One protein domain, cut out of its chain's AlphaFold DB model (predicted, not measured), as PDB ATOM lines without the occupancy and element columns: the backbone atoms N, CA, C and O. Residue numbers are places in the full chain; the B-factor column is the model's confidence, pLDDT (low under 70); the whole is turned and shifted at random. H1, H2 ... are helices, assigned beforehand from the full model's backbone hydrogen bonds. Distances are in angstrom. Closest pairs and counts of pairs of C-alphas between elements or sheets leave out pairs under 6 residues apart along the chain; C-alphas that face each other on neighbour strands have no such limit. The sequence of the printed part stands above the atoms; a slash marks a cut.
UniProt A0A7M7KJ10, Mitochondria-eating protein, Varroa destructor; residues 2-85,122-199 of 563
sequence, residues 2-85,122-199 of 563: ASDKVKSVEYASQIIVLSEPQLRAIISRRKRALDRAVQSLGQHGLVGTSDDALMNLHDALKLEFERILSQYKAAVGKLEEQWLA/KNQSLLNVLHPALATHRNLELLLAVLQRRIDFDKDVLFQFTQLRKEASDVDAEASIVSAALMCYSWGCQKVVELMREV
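AT A GLANCE: This is residues 2 to 85 and 122 to 199 of the 563 residues of the protein "Mitochondria-eating protein" of Varroa destructor (UniProt A0A7M7KJ10). What shape do these atoms make? A long, thin rod of helices is built along the longest helix, H4: at one end H3 runs beside H4 as a two-helix arm, and at the other H2 and H5 lie side by side, with H2 crossing the later part of H4. H1 lies across the far end of the H2 and H5 pair, and its residues 2 to 8 stick out. What is it made of, and how large is it? The printed part has 162 residues with five named helices, H1 to H5 in order, and no named strand; the class is all helix. It is extended, with a radius of gyration of the C-alphas of 26.9 A and spans of 96 by 30 by 24 A.

HOW THE PARTS SIT: What does the first helix meet? H1, residues 2 to 19, touches H5, residues 178 to 198, with residues 10 to 17 alone; the closest C-alphas, of Ser 13 and Met 196, are 6.2 A apart, and the lines are about perpendicular at 84 degrees. H1 is close but not clearly touching H2, residues 23 to 42. How do the next helices stand? H2 touches H5 at a shallow tilt of 31 degrees, opposite ways, the closest C-alphas being those of Lys 31 and Ser 186 at 4.9 A. With residues 33 to 41 alone H2 touches H4, residues 122 to 167, at a steep tilt of 40 degrees, opposite ways, the closest C-alphas being those of Ala 37 and Val 157 at 5.0 A. What is beside the other part of H4? H3, residues 57 to 83, touches H4 at a shallow tilt of 23 degrees, opposite ways, with the C-alphas of Ala 75 and Val 129 closest at 5.9 A; H3 and H5 are apart. Are the helix backbones complete? Every O i to N i+4 pair is within hydrogen-bond range in H1, H2, H3 and H5, and 39 of 42 are in H4.

IN THESE COORDINATES: Where does the first helix begin? H1 begins at C-alpha 2, (30.735, 12.004, 25.992), and is 26.0 A long; H2 is 29.1 A and H3 38.6 A. Where are the last two? H4 runs 68.6 A from C-alpha 122 at (-41.394, 19.349, 75.122), and H5 runs 30.8 A to C-alpha 198 at (25.143, 27.172, 34.955).

THE WHOLE: Is anything missing? Residues 86 to 121 are not printed, and C-alphas 85 and 122 are 12.0 A apart across the cut. Which link is long? The one from H2 to H3, with 14 residues, is long; in it residues 47 to 48 pair antiparallel with 54 to 55. Where is confidence low? The pLDDT is under 70 in residues 2 to 18, 82 to 85 and 198 to 199.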
ATOM      1  N   ALA A   2      31.739  11.589  24.991       48.34
ATOM      2  CA  ALA A   2      30.735  12.004  25.992       48.34
ATOM      3  C   ALA A   2      30.934  13.459  26.473       48.34
ATOM      4  O   ALA A   2      29.976  14.218  26.531       48.34
ATOM      5  N   SER A   3      32.184  13.876  26.714       53.44
ATOM      6  CA  SER A   3      32.517  15.257  27.109       53.44
ATOM      7  C   SER A   3      32.207  16.291  26.014       53.44
ATOM      8  O   SER A   3      31.734  17.381  26.319       53.44
ATOM      9  N   ASP A   4      32.386  15.935  24.739       56.72
ATOM     10  CA  ASP A   4      32.111  16.840  23.611       56.72
ATOM     11  C   ASP A   4      30.607  17.073  23.417       56.72
ATOM     12  O   ASP A   4      30.179  18.180  23.088       56.72
ATOM     13  N   LYS A   5      29.786  16.047  23.686       60.66
ATOM     14  CA  LYS A   5      28.321  16.160  23.666       60.66
ATOM     15  C   LYS A   5      27.803  17.042  24.800       60.66
ATOM     16  O   LYS A   5      26.933  17.865  24.550       60.66
ATOM     17  N   VAL A   6      28.360  16.913  26.008       65.62
ATOM     18  CA  VAL A   6      27.991  17.761  27.158       65.62
ATOM     19  C   VAL A   6      28.292  19.229  26.862       65.62
ATOM     20  O   VAL A   6      27.395  20.061  26.950       65.62
ATOM     21  N   LYS A   7      29.498  19.530  26.367       63.16
ATOM     22  CA  LYS A   7      29.867  20.894  25.962       63.16
ATOM     23  C   LYS A   7      28.962  21.437  24.856       63.16
ATOM     24  O   LYS A   7      28.564  22.590  24.902       63.16
ATOM     25  N   SER A   8      28.596  20.607  23.878       65.81
ATOM     26  CA  SER A   8      27.679  21.015  22.801       65.81
ATOM     27  C   SER A   8      26.289  21.395  23.328       65.81
ATOM     28  O   SER A   8      25.700  22.362  22.852       65.81
ATOM     29  N   VAL A   9      25.779  20.670  24.330       66.75
ATOM     30  CA  VAL A   9      24.494  20.972  24.984       66.75
ATOM     31  C   VAL A   9      24.582  22.243  25.833       66.75
ATOM     32  O   VAL A   9      23.652  23.049  25.808       66.75
ATOM     33  N   GLU A  10      25.699  22.472  26.525       65.88
ATOM     34  CA  GLU A  10      25.958  23.725  27.251       65.88
ATOM     35  C   GLU A  10      26.002  24.929  26.297       65.88
ATOM     36  O   GLU A  10      25.327  25.928  26.540       65.88
ATOM     37  N   TYR A  11      26.716  24.822  25.169       65.69
ATOM     38  CA  TYR A  11      26.770  25.885  24.159       65.69
ATOM     39  C   TYR A  11      25.398  26.170  23.542       65.69
ATOM     40  O   TYR A  11      25.014  27.331  23.416       65.69
ATOM     41  N   ALA A  12      24.632  25.130  23.198       67.81
ATOM     42  CA  ALA A  12      23.274  25.297  22.687       67.81
ATOM     43  C   ALA A  12      22.364  25.981  23.719       67.81
ATOM     44  O   ALA A  12      21.646  26.920  23.381       67.81
ATOM     45  N   SER A  13      22.449  25.576  24.988       63.88
ATOM     46  CA  SER A  13      21.692  26.196  26.084       63.88
ATOM     47  C   SER A  13      22.075  27.666  26.274       63.88
ATOM     48  O   SER A  13      21.205  28.508  26.480       63.88
ATOM     49  N   GLN A  14      23.357  28.005  26.125       65.44
ATOM     50  CA  GLN A  14      23.857  29.378  26.205       65.44
ATOM     51  C   GLN A  14      23.343  30.258  25.061       65.44
ATOM     52  O   GLN A  14      22.918  31.387  25.301       65.44
ATOM     53  N   ILE A  15      23.316  29.732  23.834       67.56
ATOM     54  CA  ILE A  15      22.726  30.421  22.679       67.56
ATOM     55  C   ILE A  15      21.231  30.662  22.910       67.56
ATOM     56  O   ILE A  15      20.738  31.759  22.654       67.56
ATOM     57  N   ILE A  16      20.515  29.665  23.430       69.31
ATOM     58  CA  ILE A  16      19.079  29.757  23.714       69.31
ATOM     59  C   ILE A  16      18.791  30.828  24.782       69.31
ATOM     60  O   ILE A  16      17.920  31.668  24.582       69.31
ATOM     61  N   VAL A  17      19.560  30.872  25.877       67.38
ATOM     62  CA  VAL A  17      19.403  31.897  26.930       67.38
ATOM     63  C   VAL A  17      19.680  33.309  26.405       67.38
ATOM     64  O   VAL A  17      18.990  34.253  26.785       67.38
ATOM     65  N   LEU A  18      20.675  33.470  25.527       65.69
ATOM     66  CA  LEU A  18      21.024  34.774  24.951       65.69
ATOM     67  C   LEU A  18      20.049  35.233  23.859       65.69
ATOM     68  O   LEU A  18      19.855  36.436  23.693       65.69
ATOM     69  N   SER A  19      19.457  34.302  23.108       73.50
ATOM     70  CA  SER A  19      18.489  34.608  22.045       73.50
ATOM     71  C   SER A  19      17.083  34.873  22.585       73.50
ATOM     72  O   SER A  19      16.410  35.776  22.092       73.50
ATOM     73  N   GLU A  20      16.659  34.156  23.629       76.62
ATOM     74  CA  GLU A  20      15.341  34.308  24.249       76.62
ATOM     75  C   GLU A  20      15.448  34.430  25.782       76.62
ATOM     76  O   GLU A  20      15.239  33.458  26.516       76.62
ATOM     77  N   PRO A  21      15.700  35.638  26.320       71.06
ATOM     78  CA  PRO A  21      15.911  35.830  27.759       71.06
ATOM     79  C   PRO A  21      14.669  35.497  28.606       71.06
ATOM     80  O   PRO A  21      14.777  35.186  29.792       71.06
ATOM     81  N   GLN A  22      13.472  35.526  28.009       82.88
ATOM     82  CA  GLN A  22      12.221  35.185  28.691       82.88
ATOM     83  C   GLN A  22      11.988  33.674  28.810       82.88
ATOM     84  O   GLN A  22      11.179  33.242  29.636       82.88
ATOM     85  N   LEU A  23      12.695  32.854  28.028       84.06
ATOM     86  CA  LEU A  23      12.429  31.422  27.949       84.06
ATOM     87  C   LEU A  23      12.630  30.723  29.298       84.06
ATOM     88  O   LEU A  23      11.825  29.874  29.685       84.06
ATOM     89  N   ARG A  24      13.633  31.147  30.078       84.25
ATOM     90  CA  ARG A  24      13.857  30.642  31.442       84.25
ATOM     91  C   ARG A  24      12.632  30.852  32.336       84.25
ATOM     92  O   ARG A  24      12.243  29.943  33.075       84.25
ATOM     93  N   ALA A  25      12.012  32.029  32.270       86.31
ATOM     94  CA  ALA A  25      10.817  32.345  33.050       86.31
ATOM     95  C   ALA A  25       9.604  31.521  32.589       86.31
ATOM     96  O   ALA A  25       8.854  31.013  33.426       86.31
ATOM     97  N   ILE A  26       9.448  31.327  31.275       89.69
ATOM     98  CA  ILE A  26       8.383  30.503  30.682       89.69
ATOM     99  C   ILE A  26       8.498  29.049  31.157       89.69
ATOM    100  O   ILE A  26       7.532  28.502  31.689       89.69
ATOM    101  N   ILE A  27       9.687  28.445  31.049       90.31
ATOM    102  CA  ILE A  27       9.932  27.061  31.487       90.31
ATOM    103  C   ILE A  27       9.733  26.928  33.002       90.31
ATOM    104  O   ILE A  27       9.093  25.985  33.467       90.31
ATOM    105  N   SER A  28      10.187  27.911  33.786       90.50
ATOM    106  CA  SER A  28       9.982  27.928  35.241       90.50
ATOM    107  C   SER A  28       8.499  28.032  35.624       90.50
ATOM    108  O   SER A  28       8.052  27.400  36.584       90.50
ATOM    109  N   ARG A  29       7.697  28.808  34.880       92.62
ATOM    110  CA  ARG A  29       6.239  28.874  35.061       92.62
ATOM    111  C   ARG A  29       5.574  27.554  34.673       92.62
ATOM    112  O   ARG A  29       4.708  27.089  35.411       92.62
ATOM    113  N   ARG A  30       5.999  26.942  33.563       94.31
ATOM    114  CA  ARG A  30       5.490  25.640  33.108       94.31
ATOM    115  C   ARG A  30       5.747  24.557  34.152       94.31
ATOM    116  O   ARG A  30       4.804  23.883  34.546       94.31
ATOM    117  N   LYS A  31       6.971  24.480  34.688       94.50
ATOM    118  CA  LYS A  31       7.330  23.585  35.799       94.50
ATOM    119  C   LYS A  31       6.382  23.753  36.992       94.50
ATOM    120  O   LYS A  31       5.779  22.781  37.433       94.50
ATOM    121  N   ARG A  32       6.196  24.989  37.476       95.12
ATOM    122  CA  ARG A  32       5.302  25.271  38.616       95.12
ATOM    123  C   ARG A  32       3.864  24.817  38.361       95.12
ATOM    124  O   ARG A  32       3.225  24.309  39.274       95.12
ATOM    125  N   ALA A  33       3.353  24.994  37.143       94.62
ATOM    126  CA  ALA A  33       2.017  24.524  36.784       94.62
ATOM    127  C   ALA A  33       1.911  22.989  36.841       94.62
ATOM    128  O   ALA A  33       0.965  22.470  37.428       94.62
ATOM    129  N   LEU A  34       2.908  22.272  36.310       95.56
ATOM    130  CA  LEU A  34       2.962  20.808  36.366       95.56
ATOM    131  C   LEU A  34       3.074  20.294  37.812       95.56
ATOM    132  O   LEU A  34       2.339  19.385  38.193       95.56
ATOM    133  N   ASP A  35       3.927  20.910  38.637       94.94
ATOM    134  CA  ASP A  35       4.088  20.543  40.050       94.94
ATOM    135  C   ASP A  35       2.787  20.727  40.842       94.94
ATOM    136  O   ASP A  35       2.402  19.849  41.618       94.94
ATOM    137  N   ARG A  36       2.068  21.837  40.622       94.94
ATOM    138  CA  ARG A  36       0.766  22.075  41.264       94.94
ATOM    139  C   ARG A  36      -0.275  21.036  40.858       94.94
ATOM    140  O   ARG A  36      -0.977  20.530  41.733       94.94
ATOM    141  N   ALA A  37      -0.347  20.668  39.581       94.81
ATOM    142  CA  ALA A  37      -1.267  19.628  39.122       94.81
ATOM    143  C   ALA A  37      -0.958  18.268  39.778       94.81
ATOM    144  O   ALA A  37      -1.859  17.582  40.262       94.81
ATOM    145  N   VAL A  38       0.324  17.902  39.892       94.19
ATOM    146  CA  VAL A  38       0.749  16.668  40.578       94.19
ATOM    147  C   VAL A  38       0.402  16.696  42.071       94.19
ATOM    148  O   VAL A  38      -0.101  15.708  42.605       94.19
ATOM    149  N   GLN A  39       0.621  17.821  42.756       93.31
ATOM    150  CA  GLN A  39       0.227  17.974  44.163       93.31
ATOM    151  C   GLN A  39      -1.290  17.850  44.346       93.31
ATOM    152  O   GLN A  39      -1.750  17.220  45.298       93.31
ATOM    153  N   SER A  40      -2.062  18.410  43.414       92.62
ATOM    154  CA  SER A  40      -3.527  18.391  43.414       92.62
ATOM    155  C   SER A  40      -4.085  16.968  43.273       92.62
ATOM    156  O   SER A  40      -4.992  16.581  44.014       92.62
ATOM    157  N   LEU A  41      -3.471  16.132  42.425       90.38
ATOM    158  CA  LEU A  41      -3.748  14.686  42.365       90.38
ATOM    159  C   LEU A  41      -3.570  14.016  43.739       90.38
ATOM    160  O   LEU A  41      -4.419  13.231  44.158       90.38
ATOM    161  N   GLY A  42      -2.525  14.380  44.487       87.38
ATOM    162  CA  GLY A  42      -2.269  13.857  45.834       87.38
ATOM    163  C   GLY A  42      -3.353  14.189  46.873       87.38
ATOM    164  O   GLY A  42      -3.498  13.464  47.856       87.38
ATOM    165  N   GLN A  43      -4.160  15.235  46.660       87.19
ATOM    166  CA  GLN A  43      -5.227  15.645  47.589       87.19
ATOM    167  C   GLN A  43      -6.531  14.833  47.445       87.19
ATOM    168  O   GLN A  43      -7.484  15.029  48.205       87.19
ATOM    169  N   HIS A  44      -6.574  13.870  46.520       88.12
ATOM    170  CA  HIS A  44      -7.724  12.988  46.288       88.12
ATOM    171  C   HIS A  44      -7.819  11.801  47.262       88.12
ATOM    172  O   HIS A  44      -8.615  10.887  47.046       88.12
ATOM    173  N   GLY A  45      -7.043  11.821  48.350       86.69
ATOM    174  CA  GLY A  45      -6.971  10.755  49.352       86.69
ATOM    175  C   GLY A  45      -8.247  10.532  50.177       86.69
ATOM    176  O   GLY A  45      -9.362  10.871  49.781       86.69
ATOM    177  N   LEU A  46      -8.104   9.931  51.354       91.75
ATOM    178  CA  LEU A  46      -9.238   9.693  52.254       91.75
ATOM    179  C   LEU A  46      -9.657  10.984  52.970       91.75
ATOM    180  O   LEU A  46      -8.838  11.875  53.189       91.75
ATOM    181  N   VAL A  47     -10.934  11.079  53.333       91.31
ATOM    182  CA  VAL A  47     -11.486  12.179  54.136       91.31
ATOM    183  C   VAL A  47     -11.893  11.674  55.515       91.31
ATOM    184  O   VAL A  47     -12.318  10.527  55.660       91.31
ATOM    185  N   GLY A  48     -11.748  12.535  56.522       87.00
ATOM    186  CA  GLY A  48     -12.212  12.262  57.879       87.00
ATOM    187  C   GLY A  48     -13.727  12.389  57.988       87.00
ATOM    188  O   GLY A  48     -14.332  13.277  57.387       87.00
ATOM    189  N   THR A  49     -14.325  11.498  58.766       83.50
ATOM    190  CA  THR A  49     -15.738  11.550  59.149       83.50
ATOM    191  C   THR A  49     -15.902  12.113  60.552       83.50
ATOM    192  O   THR A  49     -14.940  12.261  61.304       83.50
ATOM    193  N   SER A  50     -17.146  12.394  60.927       79.38
ATOM    194  CA  SER A  50     -17.504  12.817  62.282       79.38
ATOM    195  C   SER A  50     -17.193  11.787  63.378       79.38
ATOM    196  O   SER A  50     -17.225  12.130  64.558       79.38
ATOM    197  N   ASP A  51     -16.839  10.565  62.982       80.69
ATOM    198  CA  ASP A  51     -16.545   9.423  63.849       80.69
ATOM    199  C   ASP A  51     -15.028   9.182  63.968       80.69
ATOM    200  O   ASP A  51     -14.607   8.144  64.470       80.69
ATOM    201  N   ASP A  52     -14.213  10.104  63.439       82.38
ATOM    202  CA  ASP A  52     -12.751   9.998  63.306       82.38
ATOM    203  C   ASP A  52     -12.278   8.836  62.403       82.38
ATOM    204  O   ASP A  52     -11.101   8.478  62.358       82.38
ATOM    205  N   ALA A  53     -13.191   8.248  61.621       87.19
ATOM    206  CA  ALA A  53     -12.858   7.256  60.605       87.19
ATOM    207  C   ALA A  53     -12.463   7.928  59.280       87.19
ATOM    208  O   ALA A  53     -13.040   8.949  58.895       87.19
ATOM    209  N   LEU A  54     -11.524   7.316  58.554       91.44
ATOM    210  CA  LEU A  54     -11.098   7.734  57.216       91.44
ATOM    211  C   LEU A  54     -11.777   6.880  56.144       91.44
ATOM    212  O   LEU A  54     -11.696   5.653  56.185       91.44
ATOM    213  N   MET A  55     -12.404   7.515  55.155       92.06
ATOM    214  CA  MET A  55     -13.045   6.812  54.035       92.06
ATOM    215  C   MET A  55     -13.016   7.630  52.740       92.06
ATOM    216  O   MET A  55     -12.503   8.752  52.706       92.06
ATOM    217  N   ASN A  56     -13.521   7.056  51.645       92.88
ATOM    218  CA  ASN A  56     -13.674   7.788  50.394       92.88
ATOM    219  C   ASN A  56     -14.694   8.927  50.568       92.88
ATOM    220  O   ASN A  56     -15.666   8.798  51.310       92.88
ATOM    221  N   LEU A  57     -14.489  10.038  49.858       93.62
ATOM    222  CA  LEU A  57     -15.379  11.196  49.908       93.62
ATOM    223  C   LEU A  57     -16.839  10.849  49.591       93.62
ATOM    224  O   LEU A  57     -17.737  11.363  50.251       93.62
ATOM    225  N   HIS A  58     -17.083   9.979  48.611       93.56
ATOM    226  CA  HIS A  58     -18.441   9.579  48.243       93.56
ATOM    227  C   HIS A  58     -19.135   8.810  49.371       93.56
ATOM    228  O   HIS A  58     -20.299   9.080  49.668       93.56
ATOM    229  N   ASP A  59     -18.407   7.911  50.036       93.12
ATOM    230  CA  ASP A  59     -18.922   7.149  51.174       93.12
ATOM    231  C   ASP A  59     -19.177   8.061  52.379       93.12
ATOM    232  O   ASP A  59     -20.235   7.972  53.001       93.12
ATOM    233  N   ALA A  60     -18.263   8.999  52.652       93.25
ATOM    234  CA  ALA A  60     -18.424   9.990  53.715       93.25
ATOM    235  C   ALA A  60     -19.653  10.881  53.484       93.25
ATOM    236  O   ALA A  60     -20.454  11.079  54.395       93.25
ATOM    237  N   LEU A  61     -19.840  11.380  52.255       93.44
ATOM    238  CA  LEU A  61     -21.013  12.175  51.887       93.44
ATOM    239  C   LEU A  61     -22.301  11.376  52.077       93.44
ATOM    240  O   LEU A  61     -23.249  11.877  52.677       93.44
ATOM    241  N   LYS A  62     -22.332  10.127  51.598       93.31
ATOM    242  CA  LYS A  62     -23.491   9.246  51.754       93.31
ATOM    243  C   LYS A  62     -23.840   9.035  53.229       93.31
ATOM    244  O   LYS A  62     -25.001   9.198  53.599       93.31
ATOM    245  N   LEU A  63     -22.847   8.721  54.062       91.56
ATOM    246  CA  LEU A  63     -23.030   8.492  55.495       91.56
ATOM    247  C   LEU A  63     -23.567   9.746  56.198       91.56
ATOM    248  O   LEU A  63     -24.516   9.655  56.979       91.56
ATOM    249  N   GLU A  64     -23.020  10.923  55.887       90.88
ATOM    250  CA  GLU A  64     -23.501  12.186  56.455       90.88
ATOM    251  C   GLU A  64     -24.930  12.519  55.994       90.88
ATOM    252  O   GLU A  64     -25.761  12.919  56.810       90.88
ATOM    253  N   PHE A  65     -25.287  12.274  54.726       91.31
ATOM    254  CA  PHE A  65     -26.669  12.442  54.256       91.31
ATOM    255  C   PHE A  65     -27.649  11.509  54.977       91.31
ATOM    256  O   PHE A  65     -28.718  11.950  55.405       91.31
ATOM    257  N   GLU A  66     -27.295  10.232  55.141       92.00
ATOM    258  CA  GLU A  66     -28.118   9.251  55.858       92.00
ATOM    259  C   GLU A  66     -28.294   9.634  57.338       92.00
ATOM    260  O   GLU A  66     -29.395   9.507  57.893       92.00
ATOM    261  N   ARG A  67     -27.243  10.179  57.965       88.94
ATOM    262  CA  ARG A  67     -27.263  10.679  59.347       88.94
ATOM    263  C   ARG A  67     -28.184  11.891  59.501       88.94
ATOM    264  O   ARG A  67     -29.064  11.866  60.364       88.94
ATOM    265  N   ILE A  68     -28.048  12.896  58.633       89.06
ATOM    266  CA  ILE A  68     -28.906  14.096  58.610       89.06
ATOM    267  C   ILE A  68     -30.370  13.706  58.398       89.06
ATOM    268  O   ILE A  68     -31.261  14.152  59.124       89.06
ATOM    269  N   LEU A  69     -30.637  12.827  57.431       90.56
ATOM    270  CA  LEU A  69     -31.985  12.364  57.119       90.56
ATOM    271  C   LEU A  69     -32.620  11.622  58.302       90.56
ATOM    272  O   LEU A  69     -33.799  11.822  58.594       90.56
ATOM    273  N   SER A  70     -31.843  10.807  59.017       89.88
ATOM    274  CA  SER A  70     -32.302  10.108  60.222       89.88
ATOM    275  C   SER A  70     -32.625  11.077  61.365       89.88
ATOM    276  O   SER A  70     -33.667  10.945  62.009       89.88
ATOM    277  N   GLN A  71     -31.783  12.090  61.589       88.25
ATOM    278  CA  GLN A  71     -31.998  13.112  62.619       88.25
ATOM    279  C   GLN A  71     -33.225  13.981  62.324       88.25
ATOM    280  O   GLN A  71     -34.045  14.208  63.214       88.25
ATOM    281  N   TYR A  72     -33.407  14.418  61.075       89.06
ATOM    282  CA  TYR A  72     -34.596  15.178  60.696       89.06
ATOM    283  C   TYR A  72     -35.873  14.350  60.794       89.06
ATOM    284  O   TYR A  72     -36.875  14.854  61.297       89.06
ATOM    285  N   LYS A  73     -35.844  13.072  60.399       90.81
ATOM    286  CA  LYS A  73     -36.979  12.162  60.617       90.81
ATOM    287  C   LYS A  73     -37.312  12.021  62.104       90.81
ATOM    288  O   LYS A  73     -38.485  12.069  62.460       90.81
ATOM    289  N   ALA A  74     -36.307  11.910  62.974       87.31
ATOM    290  CA  ALA A  74     -36.519  11.866  64.420       87.31
ATOM    291  C   ALA A  74     -37.108  13.179  64.968       87.31
ATOM    292  O   ALA A  74     -38.003  13.146  65.813       87.31
ATOM    293  N   ALA A  75     -36.653  14.335  64.472       85.69
ATOM    294  CA  ALA A  75     -37.191  15.640  64.856       85.69
ATOM    295  C   ALA A  75     -38.656  15.807  64.425       85.69
ATOM    296  O   ALA A  75     -39.482  16.246  65.222       85.69
ATOM    297  N   VAL A  76     -38.990  15.404  63.193       87.31
ATOM    298  CA  VAL A  76     -40.370  15.385  62.689       87.31
ATOM    299  C   VAL A  76     -41.232  14.438  63.522       87.31
ATOM    300  O   VAL A  76     -42.294  14.848  63.976       87.31
ATOM    301  N   GLY A  77     -40.745  13.232  63.831       86.38
ATOM    302  CA  GLY A  77     -41.450  12.295  64.708       86.38
ATOM    303  C   GLY A  77     -41.725  12.879  66.097       86.38
ATOM    304  O   GLY A  77     -42.833  12.757  66.609       86.38
ATOM    305  N   LYS A  78     -40.768  13.609  66.692       82.25
ATOM    306  CA  LYS A  78     -40.992  14.319  67.965       82.25
ATOM    307  C   LYS A  78     -42.015  15.439  67.846       82.25
ATOM    308  O   LYS A  78     -42.796  15.627  68.775       82.25
ATOM    309  N   LEU A  79     -42.023  16.169  66.734       80.19
ATOM    310  CA  LEU A  79     -43.048  17.175  66.468       80.19
ATOM    311  C   LEU A  79     -44.429  16.527  66.337       80.19
ATOM    312  O   LEU A  79     -45.370  17.028  66.937       80.19
ATOM    313  N   GLU A  80     -44.550  15.396  65.641       82.12
ATOM    314  CA  GLU A  80     -45.806  14.650  65.505       82.12
ATOM    315  C   GLU A  80     -46.286  14.080  66.850       82.12
ATOM    316  O   GLU A  80     -47.432  14.315  67.228       82.12
ATOM    317  N   GLU A  81     -45.415  13.422  67.622       75.81
ATOM    318  CA  GLU A  81     -45.718  12.888  68.962       75.81
ATOM    319  C   GLU A  81     -46.149  13.986  69.947       75.81
ATOM    320  O   GLU A  81     -47.107  13.819  70.702       75.81
ATOM    321  N   GLN A  82     -45.451  15.127  69.953       64.06
ATOM    322  CA  GLN A  82     -45.752  16.244  70.855       64.06
ATOM    323  C   GLN A  82     -46.969  17.065  70.404       64.06
ATOM    324  O   GLN A  82     -47.579  17.750  71.229       64.06
ATOM    325  N   TRP A  83     -47.326  16.990  69.119       59.31
ATOM    326  CA  TRP A  83     -48.523  17.598  68.537       59.31
ATOM    327  C   TRP A  83     -49.770  16.706  68.687       59.31
ATOM    328  O   TRP A  83     -50.887  17.219  68.762       59.31
ATOM    329  N   LEU A  84     -49.598  15.382  68.796       50.91
ATOM    330  CA  LEU A  84     -50.675  14.384  68.850       50.91
ATOM    331  C   LEU A  84     -50.843  13.723  70.236       50.91
ATOM    332  O   LEU A  84     -50.848  12.503  70.342       50.91
ATOM    333  N   ALA A  85     -51.094  14.506  71.295       42.94
ATOM    334  CA  ALA A  85     -51.853  14.051  72.480       42.94
ATOM    335  C   ALA A  85     -52.309  15.226  73.385       42.94
ATOM    336  O   ALA A  85     -51.456  16.016  73.787       42.94
ATOM    337  N   LYS A 122     -41.148  19.479  76.568       81.88
ATOM    338  CA  LYS A 122     -41.394  19.349  75.122       81.88
ATOM    339  C   LYS A 122     -40.345  20.104  74.300       81.88
ATOM    340  O   LYS A 122     -39.676  19.502  73.459       81.88
ATOM    341  N   ASN A 123     -40.129  21.384  74.611       86.69
ATOM    342  CA  ASN A 123     -39.159  22.232  73.915       86.69
ATOM    343  C   ASN A 123     -37.716  21.742  74.083       86.69
ATOM    344  O   ASN A 123     -36.972  21.699  73.106       86.69
ATOM    345  N   GLN A 124     -37.317  21.349  75.297       88.69
ATOM    346  CA  GLN A 124     -35.973  20.834  75.554       88.69
ATOM    347  C   GLN A 124     -35.747  19.502  74.832       88.69
ATOM    348  O   GLN A 124     -34.687  19.293  74.251       88.69
ATOM    349  N   SER A 125     -36.750  18.619  74.810       85.69
ATOM    350  CA  SER A 125     -36.679  17.361  74.064       85.69
ATOM    351  C   SER A 125     -36.538  17.594  72.560       85.69
ATOM    352  O   SER A 125     -35.793  16.857  71.921       85.69
ATOM    353  N   LEU A 126     -37.229  18.587  71.994       84.19
ATOM    354  CA  LEU A 126     -37.096  18.935  70.579       84.19
ATOM    355  C   LEU A 126     -35.708  19.523  70.281       84.19
ATOM    356  O   LEU A 126     -35.050  19.111  69.328       84.19
ATOM    357  N   LEU A 127     -35.236  20.442  71.128       85.56
ATOM    358  CA  LEU A 127     -33.918  21.059  70.991       85.56
ATOM    359  C   LEU A 127     -32.791  20.018  71.059       85.56
ATOM    360  O   LEU A 127     -31.865  20.075  70.255       85.56
ATOM    361  N   ASN A 128     -32.893  19.036  71.957       87.56
ATOM    362  CA  ASN A 128     -31.908  17.959  72.089       87.56
ATOM    363  C   ASN A 128     -31.806  17.077  70.833       87.56
ATOM    364  O   ASN A 128     -30.750  16.502  70.589       87.56
ATOM    365  N   VAL A 129     -32.877  16.968  70.039       84.75
ATOM    366  CA  VAL A 129     -32.870  16.215  68.772       84.75
ATOM    367  C   VAL A 129     -32.338  17.066  67.616       84.75
ATOM    368  O   VAL A 129     -31.644  16.548  66.745       84.75
ATOM    369  N   LEU A 130     -32.610  18.374  67.618       82.25
ATOM    370  CA  LEU A 130     -32.168  19.290  66.562       82.25
ATOM    371  C   LEU A 130     -30.709  19.747  66.709       82.25
ATOM    372  O   LEU A 130     -30.039  19.972  65.705       82.25
ATOM    373  N   HIS A 131     -30.196  19.884  67.933       85.19
ATOM    374  CA  HIS A 131     -28.837  20.379  68.166       85.19
ATOM    375  C   HIS A 131     -27.745  19.494  67.521       85.19
ATOM    376  O   HIS A 131     -26.855  20.046  66.872       85.19
ATOM    377  N   PRO A 132     -27.799  18.147  67.604       82.69
ATOM    378  CA  PRO A 132     -26.873  17.277  66.875       82.69
ATOM    379  C   PRO A 132     -26.939  17.453  65.354       82.69
ATOM    380  O   PRO A 132     -25.903  17.379  64.700       82.69
ATOM    381  N   ALA A 133     -28.122  17.750  64.801       79.44
ATOM    382  CA  ALA A 133     -28.285  17.943  63.362       79.44
ATOM    383  C   ALA A 133     -27.470  19.124  62.837       79.44
ATOM    384  O   ALA A 133     -26.824  19.012  61.799       79.44
ATOM    385  N   LEU A 134     -27.395  20.222  63.594       79.69
ATOM    386  CA  LEU A 134     -26.580  21.388  63.232       79.69
ATOM    387  C   LEU A 134     -25.080  21.060  63.137       79.69
ATOM    388  O   LEU A 134     -24.391  21.582  62.262       79.69
ATOM    389  N   ALA A 135     -24.568  20.179  64.001       78.31
ATOM    390  CA  ALA A 135     -23.175  19.738  63.932       78.31
ATOM    391  C   ALA A 135     -22.924  18.857  62.697       78.31
ATOM    392  O   ALA A 135     -21.914  19.018  62.013       78.31
ATOM    393  N   THR A 136     -23.866  17.969  62.376       81.38
ATOM    394  CA  THR A 136     -23.819  17.116  61.182       81.38
ATOM    395  C   THR A 136     -23.851  17.946  59.888       81.38
ATOM    396  O   THR A 136     -23.084  17.678  58.965       81.38
ATOM    397  N   HIS A 137     -24.626  19.037  59.846       84.69
ATOM    398  CA  HIS A 137     -24.619  19.981  58.721       84.69
ATOM    399  C   HIS A 137     -23.250  20.598  58.446       84.69
ATOM    400  O   HIS A 137     -22.842  20.684  57.291       84.69
ATOM    401  N   ARG A 138     -22.509  20.973  59.492       87.75
ATOM    402  CA  ARG A 138     -21.163  21.533  59.334       87.75
ATOM    403  C   ARG A 138     -20.192  20.530  58.703       87.75
ATOM    404  O   ARG A 138     -19.364  20.912  57.882       87.75
ATOM    405  N   ASN A 139     -20.287  19.253  59.066       88.25
ATOM    406  CA  ASN A 139     -19.440  18.219  58.463       88.25
ATOM    407  C   ASN A 139     -19.785  18.015  56.988       88.25
ATOM    408  O   ASN A 139     -18.883  17.930  56.157       88.25
ATOM    409  N   LEU A 140     -21.075  18.029  56.646       90.94
ATOM    410  CA  LEU A 140     -21.510  17.997  55.254       90.94
ATOM    411  C   LEU A 140     -20.964  19.197  54.457       90.94
ATOM    412  O   LEU A 140     -20.459  19.003  53.354       90.94
ATOM    413  N   GLU A 141     -20.999  20.416  55.004       92.38
ATOM    414  CA  GLU A 141     -20.413  21.606  54.362       92.38
ATOM    415  C   GLU A 141     -18.913  21.436  54.079       92.38
ATOM    416  O   GLU A 141     -18.445  21.766  52.987       92.38
ATOM    417  N   LEU A 142     -18.157  20.867  55.026       92.81
ATOM    418  CA  LEU A 142     -16.733  20.577  54.842       92.81
ATOM    419  C   LEU A 142     -16.498  19.548  53.729       92.81
ATOM    420  O   LEU A 142     -15.627  19.754  52.883       92.81
ATOM    421  N   LEU A 143     -17.279  18.464  53.696       93.50
ATOM    422  CA  LEU A 143     -17.173  17.443  52.650       93.50
ATOM    423  C   LEU A 143     -17.535  18.002  51.268       93.50
ATOM    424  O   LEU A 143     -16.845  17.710  50.292       93.50
ATOM    425  N   LEU A 144     -18.556  18.857  51.175       94.75
ATOM    426  CA  LEU A 144     -18.909  19.547  49.931       94.75
ATOM    427  C   LEU A 144     -17.799  20.502  49.473       94.75
ATOM    428  O   LEU A 144     -17.483  20.545  48.285       94.75
ATOM    429  N   ALA A 145     -17.146  21.211  50.396       94.19
ATOM    430  CA  ALA A 145     -15.987  22.041  50.072       94.19
ATOM    431  C   ALA A 145     -14.787  21.208  49.581       94.19
ATOM    432  O   ALA A 145     -14.030  21.651  48.715       94.19
ATOM    433  N   VAL A 146     -14.597  19.991  50.104       94.69
ATOM    434  CA  VAL A 146     -13.591  19.050  49.583       94.69
ATOM    435  C   VAL A 146     -13.974  18.557  48.186       94.69
ATOM    436  O   VAL A 146     -13.107  18.526  47.317       94.69
ATOM    437  N   LEU A 147     -15.246  18.224  47.945       95.62
ATOM    438  CA  LEU A 147     -15.732  17.810  46.623       95.62
ATOM    439  C   LEU A 147     -15.499  18.895  45.574       95.62
ATOM    440  O   LEU A 147     -14.957  18.609  44.510       95.62
ATOM    441  N   GLN A 148     -15.847  20.141  45.900       95.81
ATOM    442  CA  GLN A 148     -15.628  21.279  45.015       95.81
ATOM    443  C   GLN A 148     -14.143  21.430  44.661       95.81
ATOM    444  O   GLN A 148     -13.798  21.510  43.486       95.81
ATOM    445  N   ARG A 149     -13.255  21.376  45.664       95.06
ATOM    446  CA  ARG A 149     -11.806  21.448  45.426       95.06
ATOM    447  C   ARG A 149     -11.290  20.305  44.556       95.06
ATOM    448  O   ARG A 149     -10.490  20.564  43.669       95.06
ATOM    449  N   ARG A 150     -11.756  19.068  44.765       95.75
ATOM    450  CA  ARG A 150     -11.367  17.916  43.928       95.75
ATOM    451  C   ARG A 150     -11.766  18.097  42.471       95.75
ATOM    452  O   ARG A 150     -10.948  17.875  41.593       95.75
ATOM    453  N   ILE A 151     -12.978  18.589  42.218       95.38
ATOM    454  CA  ILE A 151     -13.427  18.902  40.856       95.38
ATOM    455  C   ILE A 151     -12.491  19.924  40.201       95.38
ATOM    456  O   ILE A 151     -12.126  19.775  39.037       95.38
ATOM    457  N   ASP A 152     -12.100  20.966  40.931       94.94
ATOM    458  CA  ASP A 152     -11.223  22.003  40.386       94.94
ATOM    459  C   ASP A 152      -9.781  21.499  40.192       94.94
ATOM    460  O   ASP A 152      -9.143  21.836  39.194       94.94
ATOM    461  N   PHE A 153      -9.305  20.609  41.063       95.44
ATOM    462  CA  PHE A 153      -8.044  19.892  40.883       95.44
ATOM    463  C   PHE A 153      -8.047  18.998  39.641       95.44
ATOM    464  O   PHE A 153      -7.108  19.067  38.851       95.44
ATOM    465  N   ASP A 154      -9.095  18.200  39.430       95.44
ATOM    466  CA  ASP A 154      -9.215  17.340  38.249       95.44
ATOM    467  C   ASP A 154      -9.265  18.165  36.955       95.44
ATOM    468  O   ASP A 154      -8.622  17.809  35.966       95.44
ATOM    469  N   LYS A 155      -9.961  19.311  36.959       95.06
ATOM    470  CA  LYS A 155      -9.959  20.242  35.818       95.06
ATOM    471  C   LYS A 155      -8.560  20.766  35.504       95.06
ATOM    472  O   LYS A 155      -8.182  20.764  34.334       95.06
ATOM    473  N   ASP A 156      -7.801  21.209  36.510       94.31
ATOM    474  CA  ASP A 156      -6.434  21.704  36.294       94.31
ATOM    475  C   ASP A 156      -5.521  20.582  35.784       94.31
ATOM    476  O   ASP A 156      -4.822  20.758  34.791       94.31
ATOM    477  N   VAL A 157      -5.596  19.386  36.371       95.69
ATOM    478  CA  VAL A 157      -4.824  18.214  35.926       95.69
ATOM    479  C   VAL A 157      -5.124  17.868  34.470       95.69
ATOM    480  O   VAL A 157      -4.195  17.705  33.675       95.69
ATOM    481  N   LEU A 158      -6.404  17.801  34.090       94.81
ATOM    482  CA  LEU A 158      -6.815  17.538  32.709       94.81
ATOM    483  C   LEU A 158      -6.368  18.647  31.760       94.81
ATOM    484  O   LEU A 158      -5.936  18.355  30.641       94.81
ATOM    485  N   PHE A 159      -6.429  19.904  32.194       95.38
ATOM    486  CA  PHE A 159      -5.933  21.034  31.421       95.38
ATOM    487  C   PHE A 159      -4.421  20.919  31.183       95.38
ATOM    488  O   PHE A 159      -3.984  20.943  30.029       95.38
ATOM    489  N   GLN A 160      -3.623  20.710  32.238       95.19
ATOM    490  CA  GLN A 160      -2.168  20.579  32.123       95.19
ATOM    491  C   GLN A 160      -1.770  19.376  31.263       95.19
ATOM    492  O   GLN A 160      -0.873  19.496  30.427       95.19
ATOM    493  N   PHE A 161      -2.451  18.239  31.426       94.56
ATOM    494  CA  PHE A 161      -2.200  17.029  30.648       94.56
ATOM    495  C   PHE A 161      -2.588  17.202  29.174       94.56
ATOM    496  O   PHE A 161      -1.832  16.826  28.282       94.56
ATOM    497  N   THR A 162      -3.718  17.855  28.891       93.69
ATOM    498  CA  THR A 162      -4.125  18.189  27.516       93.69
ATOM    499  C   THR A 162      -3.131  19.136  26.858       93.69
ATOM    500  O   THR A 162      -2.801  18.964  25.686       93.69
ATOM    501  N   GLN A 163      -2.639  20.131  27.598       93.00
ATOM    502  CA  GLN A 163      -1.600  21.023  27.104       93.00
ATOM    503  C   GLN A 163      -0.304  20.253  26.833       93.00
ATOM    504  O   GLN A 163       0.289  20.419  25.771       93.00
ATOM    505  N   LEU A 164       0.093  19.360  27.742       92.25
ATOM    506  CA  LEU A 164       1.291  18.546  27.580       92.25
ATOM    507  C   LEU A 164       1.230  17.696  26.305       92.25
ATOM    508  O   LEU A 164       2.177  17.687  25.533       92.25
ATOM    509  N   ARG A 165       0.086  17.073  26.012       91.94
ATOM    510  CA  ARG A 165      -0.123  16.298  24.775       91.94
ATOM    511  C   ARG A 165       0.004  17.111  23.484       91.94
ATOM    512  O   ARG A 165       0.260  16.545  22.427       91.94
ATOM    513  N   LYS A 166      -0.215  18.427  23.538       90.19
ATOM    514  CA  LYS A 166       0.008  19.321  22.388       90.19
ATOM    515  C   LYS A 166       1.488  19.664  22.219       90.19
ATOM    516  O   LYS A 166       1.930  19.897  21.101       90.19
ATOM    517  N   GLU A 167       2.222  19.714  23.324       87.00
ATOM    518  CA  GLU A 167       3.660  20.005  23.369       87.00
ATOM    519  C   GLU A 167       4.503  18.758  23.043       87.00
ATOM    520  O   GLU A 167       5.604  18.875  22.509       87.00
ATOM    521  N   ALA A 168       3.966  17.573  23.336       84.56
ATOM    522  CA  ALA A 168       4.667  16.300  23.358       84.56
ATOM    523  C   ALA A 168       3.883  15.223  22.594       84.56
ATOM    524  O   ALA A 168       2.832  14.766  23.044       84.56
ATOM    525  N   SER A 169       4.393  14.796  21.435       75.75
ATOM    526  CA  SER A 169       3.721  13.794  20.591       75.75
ATOM    527  C   SER A 169       3.768  12.367  21.151       75.75
ATOM    528  O   SER A 169       3.082  11.490  20.638       75.75
ATOM    529  N   ASP A 170       4.605  12.118  22.157       79.81
ATOM    530  CA  ASP A 170       4.814  10.822  22.808       79.81
ATOM    531  C   ASP A 170       3.833  10.544  23.960       79.81
ATOM    532  O   ASP A 170       3.795   9.427  24.477       79.81
ATOM    533  N   VAL A 171       3.008  11.525  24.344       83.62
ATOM    534  CA  VAL A 171       2.020  11.376  25.421       83.62
ATOM    535  C   VAL A 171       0.665  10.958  24.844       83.62
ATOM    536  O   VAL A 171      -0.104  11.772  24.325       83.62
ATOM    537  N   ASP A 172       0.346   9.670  24.966       83.19
ATOM    538  CA  ASP A 172      -0.964   9.131  24.592       83.19
ATOM    539  C   ASP A 172      -2.030   9.420  25.665       83.19
ATOM    540  O   ASP A 172      -1.732   9.401  26.860       83.19
ATOM    541  N   ALA A 173      -3.269   9.687  25.247       83.19
ATOM    542  CA  ALA A 173      -4.354  10.054  26.160       83.19
ATOM    543  C   ALA A 173      -4.810   8.900  27.062       83.19
ATOM    544  O   ALA A 173      -5.118   9.131  28.227       83.19
ATOM    545  N   GLU A 174      -4.862   7.687  26.513       82.25
ATOM    546  CA  GLU A 174      -5.497   6.523  27.138       82.25
ATOM    547  C   GLU A 174      -4.456   5.578  27.751       82.25
ATOM    548  O   GLU A 174      -4.708   4.930  28.764       82.25
ATOM    549  N   ALA A 175      -3.263   5.501  27.155       80.12
ATOM    550  CA  ALA A 175      -2.189   4.623  27.607       80.12
ATOM    551  C   ALA A 175      -1.263   5.266  28.653       80.12
ATOM    552  O   ALA A 175      -0.598   4.546  29.403       80.12
ATOM    553  N   SER A 176      -1.181   6.601  28.720       87.12
ATOM    554  CA  SER A 176      -0.230   7.269  29.618       87.12
ATOM    555  C   SER A 176      -0.772   7.408  31.035       87.12
ATOM    556  O   SER A 176      -1.872   7.907  31.267       87.12
ATOM    557  N   ILE A 177       0.064   7.085  32.019       91.50
ATOM    558  CA  ILE A 177      -0.216   7.419  33.417       91.50
ATOM    559  C   ILE A 177      -0.019   8.930  33.592       91.50
ATOM    560  O   ILE A 177       1.115   9.414  33.589       91.50
ATOM    561  N   VAL A 178      -1.120   9.669  33.771       91.75
ATOM    562  CA  VAL A 178      -1.143  11.146  33.836       91.75
ATOM    563  C   VAL A 178      -0.110  11.698  34.819       91.75
ATOM    564  O   VAL A 178       0.702  12.547  34.458       91.75
ATOM    565  N   SER A 179      -0.084  11.183  36.050       91.62
ATOM    566  CA  SER A 179       0.843  11.654  37.085       91.62
ATOM    567  C   SER A 179       2.311  11.417  36.714       91.62
ATOM    568  O   SER A 179       3.143  12.293  36.939       91.62
ATOM    569  N   ALA A 180       2.631  10.272  36.106       91.56
ATOM    570  CA  ALA A 180       3.985   9.949  35.668       91.56
ATOM    571  C   ALA A 180       4.441  10.869  34.526       91.56
ATOM    572  O   ALA A 180       5.565  11.368  34.558       91.56
ATOM    573  N   ALA A 181       3.559  11.147  33.562       90.69
ATOM    574  CA  ALA A 181       3.844  12.059  32.457       90.69
ATOM    575  C   ALA A 181       4.103  13.492  32.955       90.69
ATOM    576  O   ALA A 181       5.130  14.084  32.618       90.69
ATOM    577  N   LEU A 182       3.224  14.022  33.818       93.38
ATOM    578  CA  LEU A 182       3.379  15.360  34.401       93.38
ATOM    579  C   LEU A 182       4.671  15.478  35.226       93.38
ATOM    580  O   LEU A 182       5.399  16.461  35.084       93.38
ATOM    581  N   MET A 183       4.992  14.472  36.049       93.12
ATOM    582  CA  MET A 183       6.227  14.454  36.842       93.12
ATOM    583  C   MET A 183       7.483  14.375  35.970       93.12
ATOM    584  O   MET A 183       8.448  15.094  36.225       93.12
ATOM    585  N   CYS A 184       7.475  13.534  34.932       91.50
ATOM    586  CA  CYS A 184       8.601  13.402  34.011       91.50
ATOM    587  C   CYS A 184       8.893  14.733  33.305       91.50
ATOM    588  O   CYS A 184      10.037  15.193  33.293       91.50
ATOM    589  N   TYR A 185       7.852  15.403  32.807       92.25
ATOM    590  CA  TYR A 185       7.994  16.707  32.164       92.25
ATOM    591  C   TYR A 185       8.376  17.823  33.134       92.25
ATOM    592  O   TYR A 185       9.206  18.664  32.787       92.25
ATOM    593  N   SER A 186       7.845  17.820  34.362       93.81
ATOM    594  CA  SER A 186       8.282  18.767  35.396       93.81
ATOM    595  C   SER A 186       9.776  18.603  35.697       93.81
ATOM    596  O   SER A 186      10.528  19.582  35.739       93.81
ATOM    597  N   TRP A 187      10.249  17.358  35.809       92.50
ATOM    598  CA  TRP A 187      11.665  17.063  36.011       92.50
ATOM    599  C   TRP A 187      12.529  17.487  34.816       92.50
ATOM    600  O   TRP A 187      13.597  18.072  35.006       92.50
ATOM    601  N   GLY A 188      12.054  17.275  33.587       89.81
ATOM    602  CA  GLY A 188      12.703  17.787  32.379       89.81
ATOM    603  C   GLY A 188      12.836  19.313  32.398       89.81
ATOM    604  O   GLY A 188      13.930  19.838  32.195       89.81
ATOM    605  N   CYS A 189      11.758  20.026  32.746       90.50
ATOM    606  CA  CYS A 189      11.780  21.481  32.909       90.50
ATOM    607  C   CYS A 189      12.811  21.912  33.961       90.50
ATOM    608  O   CYS A 189      13.574  22.848  33.729       90.50
ATOM    609  N   GLN A 190      12.877  21.210  35.097       92.12
ATOM    610  CA  GLN A 190      13.871  21.471  36.138       92.12
ATOM    611  C   GLN A 190      15.303  21.327  35.608       92.12
ATOM    612  O   GLN A 190      16.135  22.195  35.871       92.12
ATOM    613  N   LYS A 191      15.594  20.274  34.834       87.31
ATOM    614  CA  LYS A 191      16.932  20.060  34.263       87.31
ATOM    615  C   LYS A 191      17.324  21.145  33.269       87.31
ATOM    616  O   LYS A 191      18.455  21.615  33.305       87.31
ATOM    617  N   VAL A 192      16.390  21.592  32.432       85.25
ATOM    618  CA  VAL A 192      16.640  22.703  31.502       85.25
ATOM    619  C   VAL A 192      16.917  24.001  32.263       85.25
ATOM    620  O   VAL A 192      17.875  24.699  31.946       85.25
ATOM    621  N   VAL A 193      16.144  24.306  33.311       86.00
ATOM    622  CA  VAL A 193      16.370  25.502  34.144       86.00
ATOM    623  C   VAL A 193      17.721  25.450  34.867       86.00
ATOM    624  O   VAL A 193      18.385  26.480  34.985       86.00
ATOM    625  N   GLU A 194      18.153  24.274  35.330       84.19
ATOM    626  CA  GLU A 194      19.481  24.079  35.929       84.19
ATOM    627  C   GLU A 194      20.606  24.353  34.924       84.19
ATOM    628  O   GLU A 194      21.506  25.134  35.233       84.19
ATOM    629  N   LEU A 195      20.509  23.810  33.704       79.62
ATOM    630  CA  LEU A 195      21.474  24.071  32.628       79.62
ATOM    631  C   LEU A 195      21.534  25.559  32.260       79.62
ATOM    632  O   LEU A 195      22.613  26.109  32.057       79.62
ATOM    633  N   MET A 196      20.387  26.242  32.230       79.00
ATOM    634  CA  MET A 196      20.331  27.689  31.992       79.00
ATOM    635  C   MET A 196      20.986  28.504  33.117       79.00
ATOM    636  O   MET A 196      21.499  29.588  32.858       79.00
ATOM    637  N   ARG A 197      20.991  28.004  34.360       71.31
ATOM    638  CA  ARG A 197      21.623  28.672  35.511       71.31
ATOM    639  C   ARG A 197      23.149  28.549  35.490       71.31
ATOM    640  O   ARG A 197      23.833  29.488  35.870       71.31
ATOM    641  N   GLU A 198      23.687  27.414  35.046       59.19
ATOM    642  CA  GLU A 198      25.143  27.172  34.955       59.19
ATOM    643  C   GLU A 198      25.834  28.012  33.862       59.19
ATOM    644  O   GLU A 198      27.056  28.155  33.827       59.19
ATOM    645  N   VAL A 199      25.032  28.601  32.978       55.22
ATOM    646  CA  VAL A 199      25.431  29.425  31.834       55.22
ATOM    647  C   VAL A 199      25.605  30.906  32.203       55.22
ATOM    648  O   VAL A 199      26.369  31.608  31.526       55.22
TER     649      VAL A 199